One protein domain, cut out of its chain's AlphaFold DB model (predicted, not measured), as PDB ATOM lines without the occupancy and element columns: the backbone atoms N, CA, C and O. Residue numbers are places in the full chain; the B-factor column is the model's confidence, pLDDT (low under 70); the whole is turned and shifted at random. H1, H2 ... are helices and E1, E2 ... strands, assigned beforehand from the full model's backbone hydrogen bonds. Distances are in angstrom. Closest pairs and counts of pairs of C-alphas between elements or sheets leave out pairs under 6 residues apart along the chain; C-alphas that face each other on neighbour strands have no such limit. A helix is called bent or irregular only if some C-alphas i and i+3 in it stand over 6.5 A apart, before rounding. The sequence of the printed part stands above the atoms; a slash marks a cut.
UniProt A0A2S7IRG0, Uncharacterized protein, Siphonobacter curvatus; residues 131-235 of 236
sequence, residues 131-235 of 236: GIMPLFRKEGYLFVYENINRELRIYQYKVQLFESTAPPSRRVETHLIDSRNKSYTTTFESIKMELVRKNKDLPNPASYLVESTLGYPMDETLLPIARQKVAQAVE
ATOM      1  N   GLY A 131      99.895 122.968 137.284       89.75
ATOM      2  CA  GLY A 131     100.802 122.939 138.426       89.75
ATOM      3  C   GLY A 131     101.054 121.520 138.945       89.75
ATOM      4  O   GLY A 131     101.095 120.553 138.188       89.75
ATOM      5  N   ILE A 132     101.227 121.395 140.262       87.00
ATOM      6  CA  ILE A 132     101.519 120.110 140.908       87.00
ATOM      7  C   ILE A 132     100.252 119.246 140.945       87.00
ATOM      8  O   ILE A 132      99.185 119.712 141.360       87.00
ATOM      9  N   MET A 133     100.391 117.990 140.516       90.56
ATOM     10  CA  MET A 133      99.325 116.994 140.531       90.56
ATOM     11  C   MET A 133      99.360 116.195 141.849       90.56
ATOM     12  O   MET A 133     100.430 115.704 142.219       90.56
ATOM     13  N   PRO A 134      98.234 116.041 142.565       89.81
ATOM     14  CA  PRO A 134      98.150 115.170 143.735       89.81
ATOM     15  C   PRO A 134      98.319 113.686 143.375       89.81
ATOM     16  O   PRO A 134      98.185 113.273 142.221       89.81
ATOM     17  N   LEU A 135      98.530 112.869 144.412       86.25
ATOM     18  CA  LEU A 135      98.477 111.406 144.309       86.25
ATOM     19  C   LEU A 135      97.063 110.910 143.965       86.25
ATOM     20  O   LEU A 135      96.907 109.970 143.191       86.25
ATOM     21  N   PHE A 136      96.022 111.548 144.512       86.31
ATOM     22  CA  PHE A 136      94.632 111.201 144.225       86.31
ATOM     23  C   PHE A 136      94.089 112.043 143.067       86.31
ATOM     24  O   PHE A 136      93.872 113.241 143.219       86.31
ATOM     25  N   ARG A 137      93.863 111.414 141.908       89.88
ATOM     26  CA  ARG A 137      93.457 112.103 140.663       89.88
ATOM     27  C   ARG A 137      91.984 111.935 140.284       89.88
ATOM     28  O   ARG A 137      91.548 112.437 139.249       89.88
ATOM     29  N   LYS A 138      91.202 111.234 141.113       90.38
ATOM     30  CA  LYS A 138      89.798 110.900 140.816       90.38
ATOM     31  C   LYS A 138      88.827 112.061 141.023       90.38
ATOM     32  O   LYS A 138      87.668 111.928 140.652       90.38
ATOM     33  N   GLU A 139      89.259 113.178 141.587       92.44
ATOM     34  CA  GLU A 139      88.433 114.374 141.726       92.44
ATOM     35  C   GLU A 139      89.287 115.635 141.641       92.44
ATOM     36  O   GLU A 139      90.487 115.612 141.939       92.44
ATOM     37  N   GLY A 140      88.685 116.730 141.188       94.50
ATOM     38  CA  GLY A 140      89.490 117.863 140.779       94.50
ATOM     39  C   GLY A 140      88.763 118.945 140.002       94.50
ATOM     40  O   GLY A 140      87.535 119.021 140.005       94.50
ATOM     41  N   TYR A 141      89.548 119.765 139.304       96.12
ATOM     42  CA  TYR A 141      89.052 120.803 138.406       96.12
ATOM     43  C   TYR A 141      89.469 120.538 136.958       96.12
ATOM     44  O   TYR A 141      90.624 120.245 136.662       96.12
ATOM     45  N   LEU A 142      88.524 120.675 136.040       97.19
ATOM     46  CA  LEU A 142      88.731 120.622 134.604       97.19
ATOM     47  C   LEU A 142      88.526 122.025 134.041       97.19
ATOM     48  O   LEU A 142      87.430 122.576 134.098       97.19
ATOM     49  N   PHE A 143      89.591 122.589 133.498       97.50
ATOM     50  CA  PHE A 143      89.593 123.863 132.803       97.50
ATOM     51  C   PHE A 143      89.437 123.565 131.319       97.50
ATOM     52  O   PHE A 143      90.318 122.948 130.730       97.50
ATOM     53  N   VAL A 144      88.331 123.986 130.716       97.25
ATOM     54  CA  VAL A 144      88.131 123.915 129.267       97.25
ATOM     55  C   VAL A 144      88.308 125.321 128.718       97.25
ATOM     56  O   VAL A 144      87.521 126.216 129.028       97.25
ATOM     57  N   TYR A 145      89.383 125.519 127.963       96.00
ATOM     58  CA  TYR A 145      89.781 126.819 127.449       96.00
ATOM     59  C   TYR A 145      89.736 126.837 125.926       96.00
ATOM     60  O   TYR A 145      90.415 126.054 125.264       96.00
ATOM     61  N   GLU A 146      88.959 127.758 125.371       94.38
ATOM     62  CA  GLU A 146      88.950 128.033 123.942       94.38
ATOM     63  C   GLU A 146      89.790 129.280 123.660       94.38
ATOM     64  O   GLU A 146      89.451 130.390 124.073       94.38
ATOM     65  N   ASN A 147      90.906 129.108 122.950       90.31
ATOM     66  CA  ASN A 147      91.898 130.165 122.780       90.31
ATOM     67  C   ASN A 147      91.369 131.329 121.919       90.31
ATOM     68  O   ASN A 147      91.566 132.488 122.280       90.31
ATOM     69  N   ILE A 148      90.622 131.029 120.847       89.75
ATOM     70  CA  ILE A 148      90.097 132.034 119.900       89.75
ATOM     71  C   ILE A 148      89.218 133.073 120.604       89.75
ATOM     72  O   ILE A 148      89.428 134.274 120.439       89.75
ATOM     73  N   ASN A 149      88.261 132.617 121.414       90.06
ATOM     74  CA  ASN A 149      87.328 133.494 122.124       90.06
ATOM     75  C   ASN A 149      87.813 133.864 123.532       90.06
ATOM     76  O   ASN A 149      87.209 134.701 124.202       90.06
ATOM     77  N   ARG A 150      88.921 133.256 123.979       91.50
ATOM     78  CA  ARG A 150      89.459 133.349 125.343       91.50
ATOM     79  C   ARG A 150      88.442 132.936 126.410       91.50
ATOM     80  O   ARG A 150      88.567 133.354 127.565       91.50
ATOM     81  N   GLU A 151      87.468 132.115 126.031       94.75
ATOM     82  CA  GLU A 151      86.441 131.591 126.923       94.75
ATOM     83  C   GLU A 151      87.053 130.476 127.773       94.75
ATOM     84  O   GLU A 151      87.614 129.507 127.260       94.75
ATOM     85  N   LEU A 152      86.957 130.624 129.089       96.06
ATOM     86  CA  LEU A 152      87.354 129.620 130.060       96.06
ATOM     87  C   LEU A 152      86.119 129.172 130.837       96.06
ATOM     88  O   LEU A 152      85.548 129.948 131.607       96.06
ATOM     89  N   ARG A 153      85.767 127.892 130.703       97.31
ATOM     90  CA  ARG A 153      84.811 127.229 131.593       97.31
ATOM     91  C   ARG A 153      85.544 126.290 132.527       97.31
ATOM     92  O   ARG A 153      86.383 125.497 132.101       97.31
ATOM     93  N   ILE A 154      85.225 126.385 133.807       97.06
ATOM     94  CA  ILE A 154      85.832 125.568 134.847       97.06
ATOM     95  C   ILE A 154      84.760 124.658 135.415       97.06
ATOM     96  O   ILE A 154      83.689 125.105 135.831       97.06
ATOM     97  N   TYR A 155      85.080 123.376 135.455       96.88
ATOM     98  CA  TYR A 155      84.217 122.339 135.979       96.88
ATOM     99  C   TYR A 155      84.894 121.673 137.165       96.88
ATOM    100  O   TYR A 155      86.081 121.364 137.108       96.88
ATOM    101  N   GLN A 156      84.149 121.387 138.221       95.56
ATOM    102  CA  GLN A 156      84.567 120.368 139.173       95.56
ATOM    103  C   GLN A 156      84.275 119.003 138.560       95.56
ATOM    104  O   GLN A 156      83.180 118.801 138.031       95.56
ATOM    105  N   TYR A 157      85.232 118.078 138.608       95.19
ATOM    106  CA  TYR A 157      85.043 116.733 138.082       95.19
ATOM    107  C   TYR A 157      85.199 115.655 139.149       95.19
ATOM    108  O   TYR A 157      85.954 115.813 140.111       95.19
ATOM    109  N   LYS A 158      84.512 114.531 138.931       93.12
ATOM    110  CA  LYS A 158      84.664 113.299 139.707       93.12
ATOM    111  C   LYS A 158      84.653 112.087 138.782       93.12
ATOM    112  O   LYS A 158      83.794 111.963 137.911       93.12
ATOM    113  N   VAL A 159      85.616 111.192 138.968       91.38
ATOM    114  CA  VAL A 159      85.735 109.933 138.233       91.38
ATOM    115  C   VAL A 159      84.936 108.863 138.965       91.38
ATOM    116  O   VAL A 159      85.247 108.508 140.102       91.38
ATOM    117  N   GLN A 160      83.925 108.329 138.293       86.88
ATOM    118  CA  GLN A 160      83.160 107.172 138.734       86.88
ATOM    119  C   GLN A 160      83.601 105.930 137.955       86.88
ATOM    120  O   GLN A 160      83.790 105.985 136.736       86.88
ATOM    121  N   LEU A 161      83.776 104.817 138.664       77.94
ATOM    122  CA  LEU A 161      84.098 103.512 138.089       77.94
ATOM    123  C   LEU A 161      82.809 102.702 137.958       77.94
ATOM    124  O   LEU A 161      82.080 102.556 138.937       77.94
ATOM    125  N   PHE A 162      82.553 102.165 136.769       69.69
ATOM    126  CA  PHE A 162      81.456 101.236 136.528       69.69
ATOM    127  C   PHE A 162      82.023  99.834 136.310       69.69
ATOM    128  O   PHE A 162      82.658  99.554 135.295       69.69
ATOM    129  N   GLU A 163      81.769  98.942 137.267       58.06
ATOM    130  CA  GLU A 163      82.201  97.536 137.218       58.06
ATOM    131  C   GLU A 163      81.334  96.677 136.279       58.06
ATOM    132  O   GLU A 163      81.704  95.558 135.938       58.06
ATOM    133  N   SER A 164      80.189  97.197 135.823       59.19
ATOM    134  CA  SER A 164      79.220  96.451 135.007       59.19
ATOM    135  C   SER A 164      79.677  96.174 133.565       59.19
ATOM    136  O   SER A 164      78.984  95.457 132.843       59.19
ATOM    137  N   THR A 165      80.799  96.741 133.115       53.09
ATOM    138  CA  THR A 165      81.381  96.480 131.791       53.09
ATOM    139  C   THR A 165      82.767  95.871 131.968       53.09
ATOM    140  O   THR A 165      83.533  96.341 132.800       53.09
ATOM    141  N   ALA A 166      83.108  94.838 131.195       41.78
ATOM    142  CA  ALA A 166      84.476  94.334 131.092       41.78
ATOM    143  C   ALA A 166      85.055  94.800 129.742       41.78
ATOM    144  O   ALA A 166      84.546  94.356 128.710       41.78
ATOM    145  N   PRO A 167      86.071  95.689 129.702       52.47
ATOM    146  CA  PRO A 167      86.790  96.320 130.821       52.47
ATOM    147  C   PRO A 167      85.970  97.392 131.579       52.47
ATOM    148  O   PRO A 167      85.052  97.985 130.993       52.47
ATOM    149  N   PRO A 168      86.282  97.650 132.871       58.91
ATOM    150  CA  PRO A 168      85.578  98.637 133.692       58.91
ATOM    151  C   PRO A 168      85.659 100.013 133.043       58.91
ATOM    152  O   PRO A 168      86.744 100.518 132.754       58.91
ATOM    153  N   SER A 169      84.500 100.618 132.800       66.81
ATOM    154  CA  SER A 169      84.419 101.924 132.157       66.81
ATOM    155  C   SER A 169      84.454 103.033 133.206       66.81
ATOM    156  O   SER A 169      83.836 102.950 134.271       66.81
ATOM    157  N   ARG A 170      85.215 104.090 132.916       75.69
ATOM    158  CA  ARG A 170      85.289 105.295 133.745       75.69
ATOM    159  C   ARG A 170      84.375 106.353 133.159       75.69
ATOM    160  O   ARG A 170      84.456 106.662 131.972       75.69
ATOM    161  N   ARG A 171      83.546 106.958 134.003       85.12
ATOM    162  CA  ARG A 171      82.790 108.155 133.640       85.12
ATOM    163  C   ARG A 171      83.324 109.334 134.429       85.12
ATOM    164  O   ARG A 171      83.509 109.239 135.638       85.12
ATOM    165  N   VAL A 172      83.550 110.445 133.743       91.81
ATOM    166  CA  VAL A 172      83.884 111.715 134.384       91.81
ATOM    167  C   VAL A 172      82.602 112.523 134.474       91.81
ATOM    168  O   VAL A 172      82.059 112.963 133.459       91.81
ATOM    169  N   GLU A 173      82.088 112.679 135.686       93.06
ATOM    170  CA  GLU A 173      81.032 113.646 135.956       93.06
ATOM    171  C   GLU A 173      81.651 115.024 136.111       93.06
ATOM    172  O   GLU A 173      82.727 115.159 136.689       93.06
ATOM    173  N   THR A 174      80.979 116.038 135.578       94.06
ATOM    174  CA  THR A 174      81.444 117.424 135.591       94.06
ATOM    175  C   THR A 174      80.312 118.341 136.016       94.06
ATOM    176  O   THR A 174      79.211 118.242 135.477       94.06
ATOM    177  N   HIS A 175      80.598 119.270 136.921       94.94
ATOM    178  CA  HIS A 175      79.686 120.329 137.336       94.94
ATOM    179  C   HIS A 175      80.333 121.686 137.066       94.94
ATOM    180  O   HIS A 175      81.462 121.915 137.496       94.94
ATOM    181  N   LEU A 176      79.651 122.563 136.325       96.56
ATOM    182  CA  LEU A 176      80.165 123.897 136.015       96.56
ATOM    183  C   LEU A 176      80.221 124.723 137.302       96.56
ATOM    184  O   LEU A 176      79.201 124.893 137.963       96.56
ATOM    185  N   ILE A 177      81.399 125.245 137.634       95.06
ATOM    186  CA  ILE A 177      81.596 126.089 138.821       95.06
ATOM    187  C   ILE A 177      81.862 127.548 138.460       95.06
ATOM    188  O   ILE A 177      81.590 128.435 139.265       95.06
ATOM    189  N   ASP A 178      82.417 127.801 137.275       94.25
ATOM    190  CA  ASP A 178      82.798 129.140 136.840       94.25
ATOM    191  C   ASP A 178      82.881 129.213 135.311       94.25
ATOM    192  O   ASP A 178      83.250 128.243 134.644       94.25
ATOM    193  N   SER A 179      82.551 130.378 134.760       95.38
ATOM    194  CA  SER A 179      82.641 130.681 133.333       95.38
ATOM    195  C   SER A 179      83.036 132.142 133.160       95.38
ATOM    196  O   SER A 179      82.342 133.044 133.633       95.38
ATOM    197  N   ARG A 180      84.178 132.383 132.514       93.94
ATOM    198  CA  ARG A 180      84.735 133.728 132.337       93.94
ATOM    199  C   ARG A 180      85.665 133.805 131.140       93.94
ATOM    200  O   ARG A 180      86.257 132.814 130.729       93.94
ATOM    201  N   ASN A 181      85.892 135.020 130.654       93.50
ATOM    202  CA  ASN A 181      86.958 135.276 129.694       93.50
ATOM    203  C   ASN A 181      88.296 135.448 130.418       93.50
ATOM    204  O   ASN A 181      88.423 136.256 131.345       93.50
ATOM    205  N   LYS A 182      89.316 134.695 130.002       91.56
ATOM    206  CA  LYS A 182      90.629 134.711 130.650       91.56
ATOM    207  C   LYS A 182      91.432 135.945 130.232       91.56
ATOM    208  O   LYS A 182      91.702 136.157 129.048       91.56
ATOM    209  N   SER A 183      91.895 136.735 131.202       89.19
ATOM    210  CA  SER A 183      92.853 137.828 130.963       89.19
ATOM    211  C   SER A 183      94.232 137.296 130.533       89.19
ATOM    212  O   SER A 183      94.635 136.200 130.928       89.19
ATOM    213  N   TYR A 184      94.993 138.085 129.766       80.19
ATOM    214  CA  TYR A 184      96.383 137.760 129.412       80.19
ATOM    215  C   TYR A 184      97.303 137.712 130.637       80.19
ATOM    216  O   TYR A 184      98.275 136.966 130.651       80.19
ATOM    217  N   THR A 185      96.978 138.482 131.676       85.69
ATOM    218  CA  THR A 185      97.780 138.598 132.902       85.69
ATOM    219  C   THR A 185      97.501 137.498 133.924       85.69
ATOM    220  O   THR A 185      98.275 137.316 134.859       85.69
ATOM    221  N   THR A 186      96.400 136.762 133.775       88.81
ATOM    222  CA  THR A 186      95.985 135.724 134.724       88.81
ATOM    223  C   THR A 186      96.468 134.361 134.239       88.81
ATOM    224  O   THR A 186      96.145 133.961 133.123       88.81
ATOM    225  N   THR A 187      97.209 133.616 135.062       92.62
ATOM    226  CA  THR A 187      97.655 132.249 134.731       92.62
ATOM    227  C   THR A 187      96.649 131.202 135.205       92.62
ATOM    228  O   THR A 187      95.865 131.463 136.121       92.62
ATOM    229  N   PHE A 188      96.662 130.002 134.622       94.44
ATOM    230  CA  PHE A 188      95.769 128.921 135.055       94.44
ATOM    231  C   PHE A 188      96.065 128.473 136.493       94.44
ATOM    232  O   PHE A 188      95.146 128.190 137.258       94.44
ATOM    233  N   GLU A 189      97.330 128.511 136.906       94.25
ATOM    234  CA  GLU A 189      97.777 128.232 138.271       94.25
ATOM    235  C   GLU A 189      97.214 129.254 139.259       94.25
ATOM    236  O   GLU A 189      96.752 128.880 140.335       94.25
ATOM    237  N   SER A 190      97.198 130.543 138.894       93.31
ATOM    238  CA  SER A 190      96.628 131.587 139.753       93.31
ATOM    239  C   SER A 190      95.128 131.377 139.980       93.31
ATOM    240  O   SER A 190      94.648 131.517 141.106       93.31
ATOM    241  N   ILE A 191      94.410 130.938 138.942       93.75
ATOM    242  CA  ILE A 191      92.984 130.607 139.017       93.75
ATOM    243  C   ILE A 191      92.764 129.345 139.858       93.75
ATOM    244  O   ILE A 191      91.888 129.328 140.720       93.75
ATOM    245  N   LYS A 192      93.582 128.301 139.677       92.75
ATOM    246  CA  LYS A 192      93.549 127.103 140.531       92.75
ATOM    247  C   LYS A 192      93.707 127.482 142.007       92.75
ATOM    248  O   LYS A 192      92.925 127.031 142.839       92.75
ATOM    249  N   MET A 193      94.670 128.345 142.334       91.69
ATOM    250  CA  MET A 193      94.883 128.814 143.709       91.69
ATOM    251  C   MET A 193      93.701 129.626 144.251       91.69
ATOM    252  O   MET A 193      93.379 129.519 145.434       91.69
ATOM    253  N   GLU A 194      93.038 130.419 143.407       92.38
ATOM    254  CA  GLU A 194      91.797 131.119 143.754       92.38
ATOM    255  C   GLU A 194      90.690 130.124 144.152       92.38
ATOM    256  O   GLU A 194      90.065 130.284 145.203       92.38
ATOM    257  N   LEU A 195      90.491 129.068 143.356       92.19
ATOM    258  CA  LEU A 195      89.478 128.038 143.602       92.19
ATOM    259  C   LEU A 195      89.759 127.231 144.872       92.19
ATOM    260  O   LEU A 195      88.843 127.007 145.655       92.19
ATOM    261  N   VAL A 196      91.015 126.851 145.118       90.88
ATOM    262  CA  VAL A 196      91.424 126.130 146.340       90.88
ATOM    263  C   VAL A 196      91.169 126.961 147.602       90.88
ATOM    264  O   VAL A 196      90.774 126.429 148.635       90.88
ATOM    265  N   ARG A 197      91.352 128.286 147.540       90.44
ATOM    266  CA  ARG A 197      91.044 129.175 148.674       90.44
ATOM    267  C   ARG A 197      89.542 129.295 148.930       90.44
ATOM    268  O   ARG A 197      89.139 129.408 150.087       90.44
ATOM    269  N   LYS A 198      88.736 129.303 147.864       89.31
ATOM    270  CA  LYS A 198      87.271 129.389 147.937       89.31
ATOM    271  C   LYS A 198      86.638 128.076 148.400       89.31
ATOM    272  O   LYS A 198      85.706 128.110 149.195       89.31
ATOM    273  N   ASN A 199      87.149 126.942 147.929       86.69
ATOM    274  CA  ASN A 199      86.605 125.620 148.205       86.69
ATOM    275  C   ASN A 199      87.564 124.798 149.076       86.69
ATOM    276  O   ASN A 199      88.492 124.158 148.580       86.69
ATOM    277  N   LYS A 200      87.322 124.822 150.390       81.88
ATOM    278  CA  LYS A 200      88.169 124.143 151.382       81.88
ATOM    279  C   LYS A 200      88.021 122.622 151.380       81.88
ATOM    280  O   LYS A 200      88.919 121.953 151.882       81.88
ATOM    281  N   ASP A 201      86.946 122.092 150.801       83.19
ATOM    282  CA  ASP A 201      86.697 120.647 150.741       83.19
ATOM    283  C   ASP A 201      87.650 119.946 149.763       83.19
ATOM    284  O   ASP A 201      87.869 118.741 149.858       83.19
ATOM    285  N   LEU A 202      88.269 120.709 148.852       83.81
ATOM    286  CA  LEU A 202      89.193 120.196 147.851       83.81
ATOM    287  C   LEU A 202      90.537 120.951 147.881       83.81
ATOM    288  O   LEU A 202      90.847 121.711 146.960       83.81
ATOM    289  N   PRO A 203      91.357 120.757 148.936       80.19
ATOM    290  CA  PRO A 203      92.566 121.549 149.166       80.19
ATOM    291  C   PRO A 203      93.716 121.214 148.206       80.19
ATOM    292  O   PRO A 203      94.560 122.067 147.940       80.19
ATOM    293  N   ASN A 204      93.762 119.987 147.671       85.44
ATOM    294  CA  ASN A 204      94.770 119.556 146.699       85.44
ATOM    295  C   ASN A 204      94.109 118.879 145.481       85.44
ATOM    296  O   ASN A 204      94.170 117.657 145.351       85.44
ATOM    297  N   PRO A 205      93.427 119.655 144.617       89.62
ATOM    298  CA  PRO A 205      92.675 119.123 143.489       89.62
ATOM    299  C   PRO A 205      93.599 118.699 142.350       89.62
ATOM    300  O   PRO A 205      94.498 119.451 141.946       89.62
ATOM    301  N   ALA A 206      93.305 117.552 141.735       94.00
ATOM    302  CA  ALA A 206      93.864 117.234 140.429       94.00
ATOM    303  C   ALA A 206      93.273 118.200 139.402       94.00
ATOM    304  O   ALA A 206      92.064 118.348 139.292       94.00
ATOM    305  N   SER A 207      94.110 118.990 138.738       95.75
ATOM    306  CA  SER A 207      93.626 120.046 137.849       95.75
ATOM    307  C   SER A 207      94.185 119.845 136.460       95.75
ATOM    308  O   SER A 207      95.403 119.793 136.303       95.75
ATOM    309  N   TYR A 208      93.300 119.744 135.477       96.94
ATOM    310  CA  TYR A 208      93.657 119.565 134.077       96.94
ATOM    311  C   TYR A 208      93.178 120.761 133.263       96.94
ATOM    312  O   TYR A 208      92.062 121.242 133.456       96.94
ATOM    313  N   LEU A 209      94.020 121.216 132.343       97.19
ATOM    314  CA  LEU A 209      93.683 122.154 131.287       97.19
ATOM    315  C   LEU A 209      93.459 121.366 130.006       97.19
ATOM    316  O   LEU A 209      94.361 120.660 129.564       97.19
ATOM    317  N   VAL A 210      92.283 121.516 129.412       97.44
ATOM    318  CA  VAL A 210      92.003 121.123 128.037       97.44
ATOM    319  C   VAL A 210      91.886 122.392 127.214       97.44
ATOM    320  O   VAL A 210      90.991 123.204 127.451       97.44
ATOM    321  N   GLU A 211      92.802 122.574 126.271       95.69
ATOM    322  CA  GLU A 211      92.847 123.763 125.425       95.69
ATOM    323  C   GLU A 211      92.479 123.420 123.985       95.69
ATOM    324  O   GLU A 211      92.947 122.428 123.418       95.69
ATOM    325  N   SER A 212      91.649 124.275 123.390       94.19
ATOM    326  CA  SER A 212      91.365 124.268 121.963       94.19
ATOM    327  C   SER A 212      91.940 125.495 121.276       94.19
ATOM    328  O   SER A 212      91.703 126.630 121.691       94.19
ATOM    329  N   THR A 213      92.660 125.263 120.183       88.38
ATOM    330  CA  THR A 213      93.159 126.315 119.285       88.38
ATOM    331  C   THR A 213      92.137 126.717 118.223       88.38
ATOM    332  O   THR A 213      92.317 127.732 117.554       88.38
ATOM    333  N   LEU A 214      91.066 125.937 118.065       89.19
ATOM    334  CA  LEU A 214      90.018 126.134 117.070       89.19
ATOM    335  C   LEU A 214      88.672 126.375 117.755       89.19
ATOM    336  O   LEU A 214      88.456 125.959 118.887       89.19
ATOM    337  N   GLY A 215      87.760 127.029 117.035       90.19
ATOM    338  CA  GLY A 215      86.408 127.297 117.517       90.19
ATOM    339  C   GLY A 215      85.530 126.052 117.424       90.19
ATOM    340  O   GLY A 215      85.310 125.550 116.307       90.19
ATOM    341  N   TYR A 216      85.028 125.583 118.566       93.25
ATOM    342  CA  TYR A 216      84.131 124.433 118.678       93.25
ATOM    343  C   TYR A 216      83.016 124.685 119.702       93.25
ATOM    344  O   TYR A 216      83.257 125.296 120.740       93.25
ATOM    345  N   PRO A 217      81.807 124.144 119.475       94.44
ATOM    346  CA  PRO A 217      80.738 124.189 120.464       94.44
ATOM    347  C   PRO A 217      81.179 123.604 121.812       94.44
ATOM    348  O   PRO A 217      81.682 122.477 121.892       94.44
ATOM    349  N   MET A 218      81.002 124.383 122.878       93.19
ATOM    350  CA  MET A 218      81.511 124.025 124.198       93.19
ATOM    351  C   MET A 218      80.816 122.785 124.770       93.19
ATOM    352  O   MET A 218      81.483 121.873 125.255       93.19
ATOM    353  N   ASP A 219      79.488 122.736 124.692       94.00
ATOM    354  CA  ASP A 219      78.684 121.717 125.368       94.00
ATOM    355  C   ASP A 219      78.532 120.446 124.515       94.00
ATOM    356  O   ASP A 219      78.635 119.330 125.029       94.00
ATOM    357  N   GLU A 220      78.370 120.603 123.201       95.56
ATOM    358  CA  GLU A 220      78.179 119.507 122.245       95.56
ATOM    359  C   GLU A 220      79.492 118.841 121.816       95.56
ATOM    360  O   GLU A 220      79.466 117.719 121.314       95.56
ATOM    361  N   THR A 221      80.644 119.499 121.995       95.19
ATOM    362  CA  THR A 221      81.919 119.008 121.445       95.19
ATOM    363  C   THR A 221      83.083 119.098 122.426       95.19
ATOM    364  O   THR A 221      83.666 118.061 122.757       95.19
ATOM    365  N   LEU A 222      83.422 120.289 122.932       95.38
ATOM    366  CA  LEU A 222      84.612 120.458 123.779       95.38
ATOM    367  C   LEU A 222      84.501 119.693 125.101       95.38
ATOM    368  O   LEU A 222      85.384 118.903 125.426       95.38
ATOM    369  N   LEU A 223      83.416 119.885 125.851       95.38
ATOM    370  CA  LEU A 223      83.223 119.269 127.163       95.38
ATOM    371  C   LEU A 223      83.136 117.728 127.101       95.38
ATOM    372  O   LEU A 223      83.790 117.070 127.918       95.38
ATOM    373  N   PRO A 224      82.381 117.097 126.177       95.12
ATOM    374  CA  PRO A 224      82.396 115.643 126.010       95.12
ATOM    375  C   PRO A 224      83.797 115.073 125.761       95.12
ATOM    376  O   PRO A 224      84.180 114.108 126.423       95.12
ATOM    377  N   ILE A 225      84.584 115.689 124.874       95.12
ATOM    378  CA  ILE A 225      85.937 115.212 124.555       95.12
ATOM    379  C   ILE A 225      86.905 115.500 125.710       95.12
ATOM    380  O   ILE A 225      87.722 114.650 126.060       95.12
ATOM    381  N   ALA A 226      86.781 116.657 126.364       95.56
ATOM    382  CA  ALA A 226      87.566 117.003 127.543       95.56
ATOM    383  C   ALA A 226      87.368 115.977 128.671       95.56
ATOM    384  O   ALA A 226      88.343 115.510 129.260       95.56
ATOM    385  N   ARG A 227      86.123 115.542 128.916       94.56
ATOM    386  CA  ARG A 227      85.812 114.463 129.869       94.56
ATOM    387  C   ARG A 227      86.507 113.151 129.513       94.56
ATOM    388  O   ARG A 227      87.045 112.500 130.402       94.56
ATOM    389  N   GLN A 228      86.525 112.773 128.235       92.38
ATOM    390  CA  GLN A 228      87.214 111.559 127.786       92.38
ATOM    391  C   GLN A 228      88.734 111.657 127.974       92.38
ATOM    392  O   GLN A 228      89.342 110.708 128.464       92.38
ATOM    393  N   LYS A 229      89.344 112.810 127.669       92.81
ATOM    394  CA  LYS A 229      90.783 113.028 127.894       92.81
ATOM    395  C   LYS A 229      91.156 112.981 129.373       92.81
ATOM    396  O   LYS A 229      92.170 112.385 129.713       92.81
ATOM    397  N   VAL A 230      90.336 113.549 130.260       93.06
ATOM    398  CA  VAL A 230      90.545 113.422 131.714       93.06
ATOM    399  C   VAL A 230      90.414 111.968 132.158       93.06
ATOM    400  O   VAL A 230      91.221 111.510 132.959       93.06
ATOM    401  N   ALA A 231      89.439 111.219 131.629       91.19
ATOM    402  CA  ALA A 231      89.281 109.804 131.964       91.19
ATOM    403  C   ALA A 231      90.553 108.995 131.645       91.19
ATOM    404  O   ALA A 231      90.974 108.195 132.480       91.19
ATOM    405  N   GLN A 232      91.170 109.265 130.487       89.62
ATOM    406  CA  GLN A 232      92.441 108.675 130.048       89.62
ATOM    407  C   GLN A 232      93.621 109.150 130.911       89.62
ATOM    408  O   GLN A 232      94.381 108.336 131.413       89.62
ATOM    409  N   ALA A 233      93.735 110.452 131.185       88.81
ATOM    410  CA  ALA A 233      94.847 111.018 131.961       88.81
ATOM    411  C   ALA A 233      94.867 110.621 133.454       88.81
ATOM    412  O   ALA A 233      95.819 110.945 134.164       88.81
ATOM    413  N   VAL A 234      93.799 109.991 133.955       85.62
ATOM    414  CA  VAL A 234      93.715 109.427 135.314       85.62
ATOM    415  C   VAL A 234      94.065 107.924 135.319       85.62
ATOM    416  O   VAL A 234      94.094 107.299 136.381       85.62
ATOM    417  N   GLU A 235      94.255 107.289 134.158       71.56
ATOM    418  CA  GLU A 235      94.774 105.912 134.058       71.56
ATOM    419  C   GLU A 235      96.292 105.849 134.236       71.56
ATOM    420  O   GLU A 235      96.762 104.923 134.899       71.56
TER     421      GLU A 235
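AT A GLANCE: This is residues 131 to 235 of the 236 residues of an uncharacterized protein of Siphonobacter curvatus (UniProt A0A2S7IRG0). A twisted sheet of four strands curls round the helix H2 on one face, while the shorter helix H1 packs on the other face. The long hairpin of E2 and E3 makes much of the length, and residues 163 to 168 at its turn stick out. The printed part has 105 residues, with the named elements E1, E2, E3, H1, E4 and H2 in that order, and the sheet runs E3, E2, E1, E4 and is mixed. The class is mixed, helices and strands; the whole is compact, with a radius of gyration of the C-alphas of 14.0 A and spans of 45 by 32 by 19 A.

HOW THE PARTS SIT: E1, residues 139 to 146, E2, residues 151 to 162, and E3, residues 169 to 181, form a meander, each strand the antiparallel neighbour of the one before. N 142 and O 155 are 2.8 A apart between E1 and E2, and N 158 and O 173 are 2.9 A apart between E2 and E3, both within hydrogen-bond range. E2 bends by 51 degrees at residue 156 and E3 by 65 degrees at residue 177. H1, residues 188 to 198, is on the sheet at a height over the sheet of 9.1 A, over E1. E4, residues 206 to 212, is parallel to E1, with N 143 and O 208 at 2.8 A. E3, H1 and E4 make a split strand-helix-strand unit, two strands of one sheet that are not neighbours with a helix between them along the chain, here with E2 and E1 between the two strands in the sheet, and its crossover is right-handed. H2, residues 218 to 233, is on the opposite face from H1, giving three layers, helices on both faces of the sheet. H2 touches E3, where the closest C-alphas, of Val 172 and Arg 227, are 5.6 A apart. H1 and H2 are apart. Every O i to N i+4 pair is within hydrogen-bond range in H1, and 10 of 12 in H2, which is irregular, with C-alphas 220 and 223 7.0 A apart.

IN THESE COORDINATES: E1 begins at C-alpha 139 (88.433, 114.374, 141.726) and is 22.4 A long; E2 is 32.2 A, E3 33.5 A, H1 15.4 A and E4 19.9 A. H2, 20.2 A, ends at C-alpha 233 (94.847, 111.018, 131.961).

THE WHOLE: The two C-alphas farthest apart, of Ala 166 and Thr 185, are 46.3 A apart. The printed part has no cut, and no link is long. The mean pLDDT of the printed part is 88.9, with residues 162 to 169 under 70.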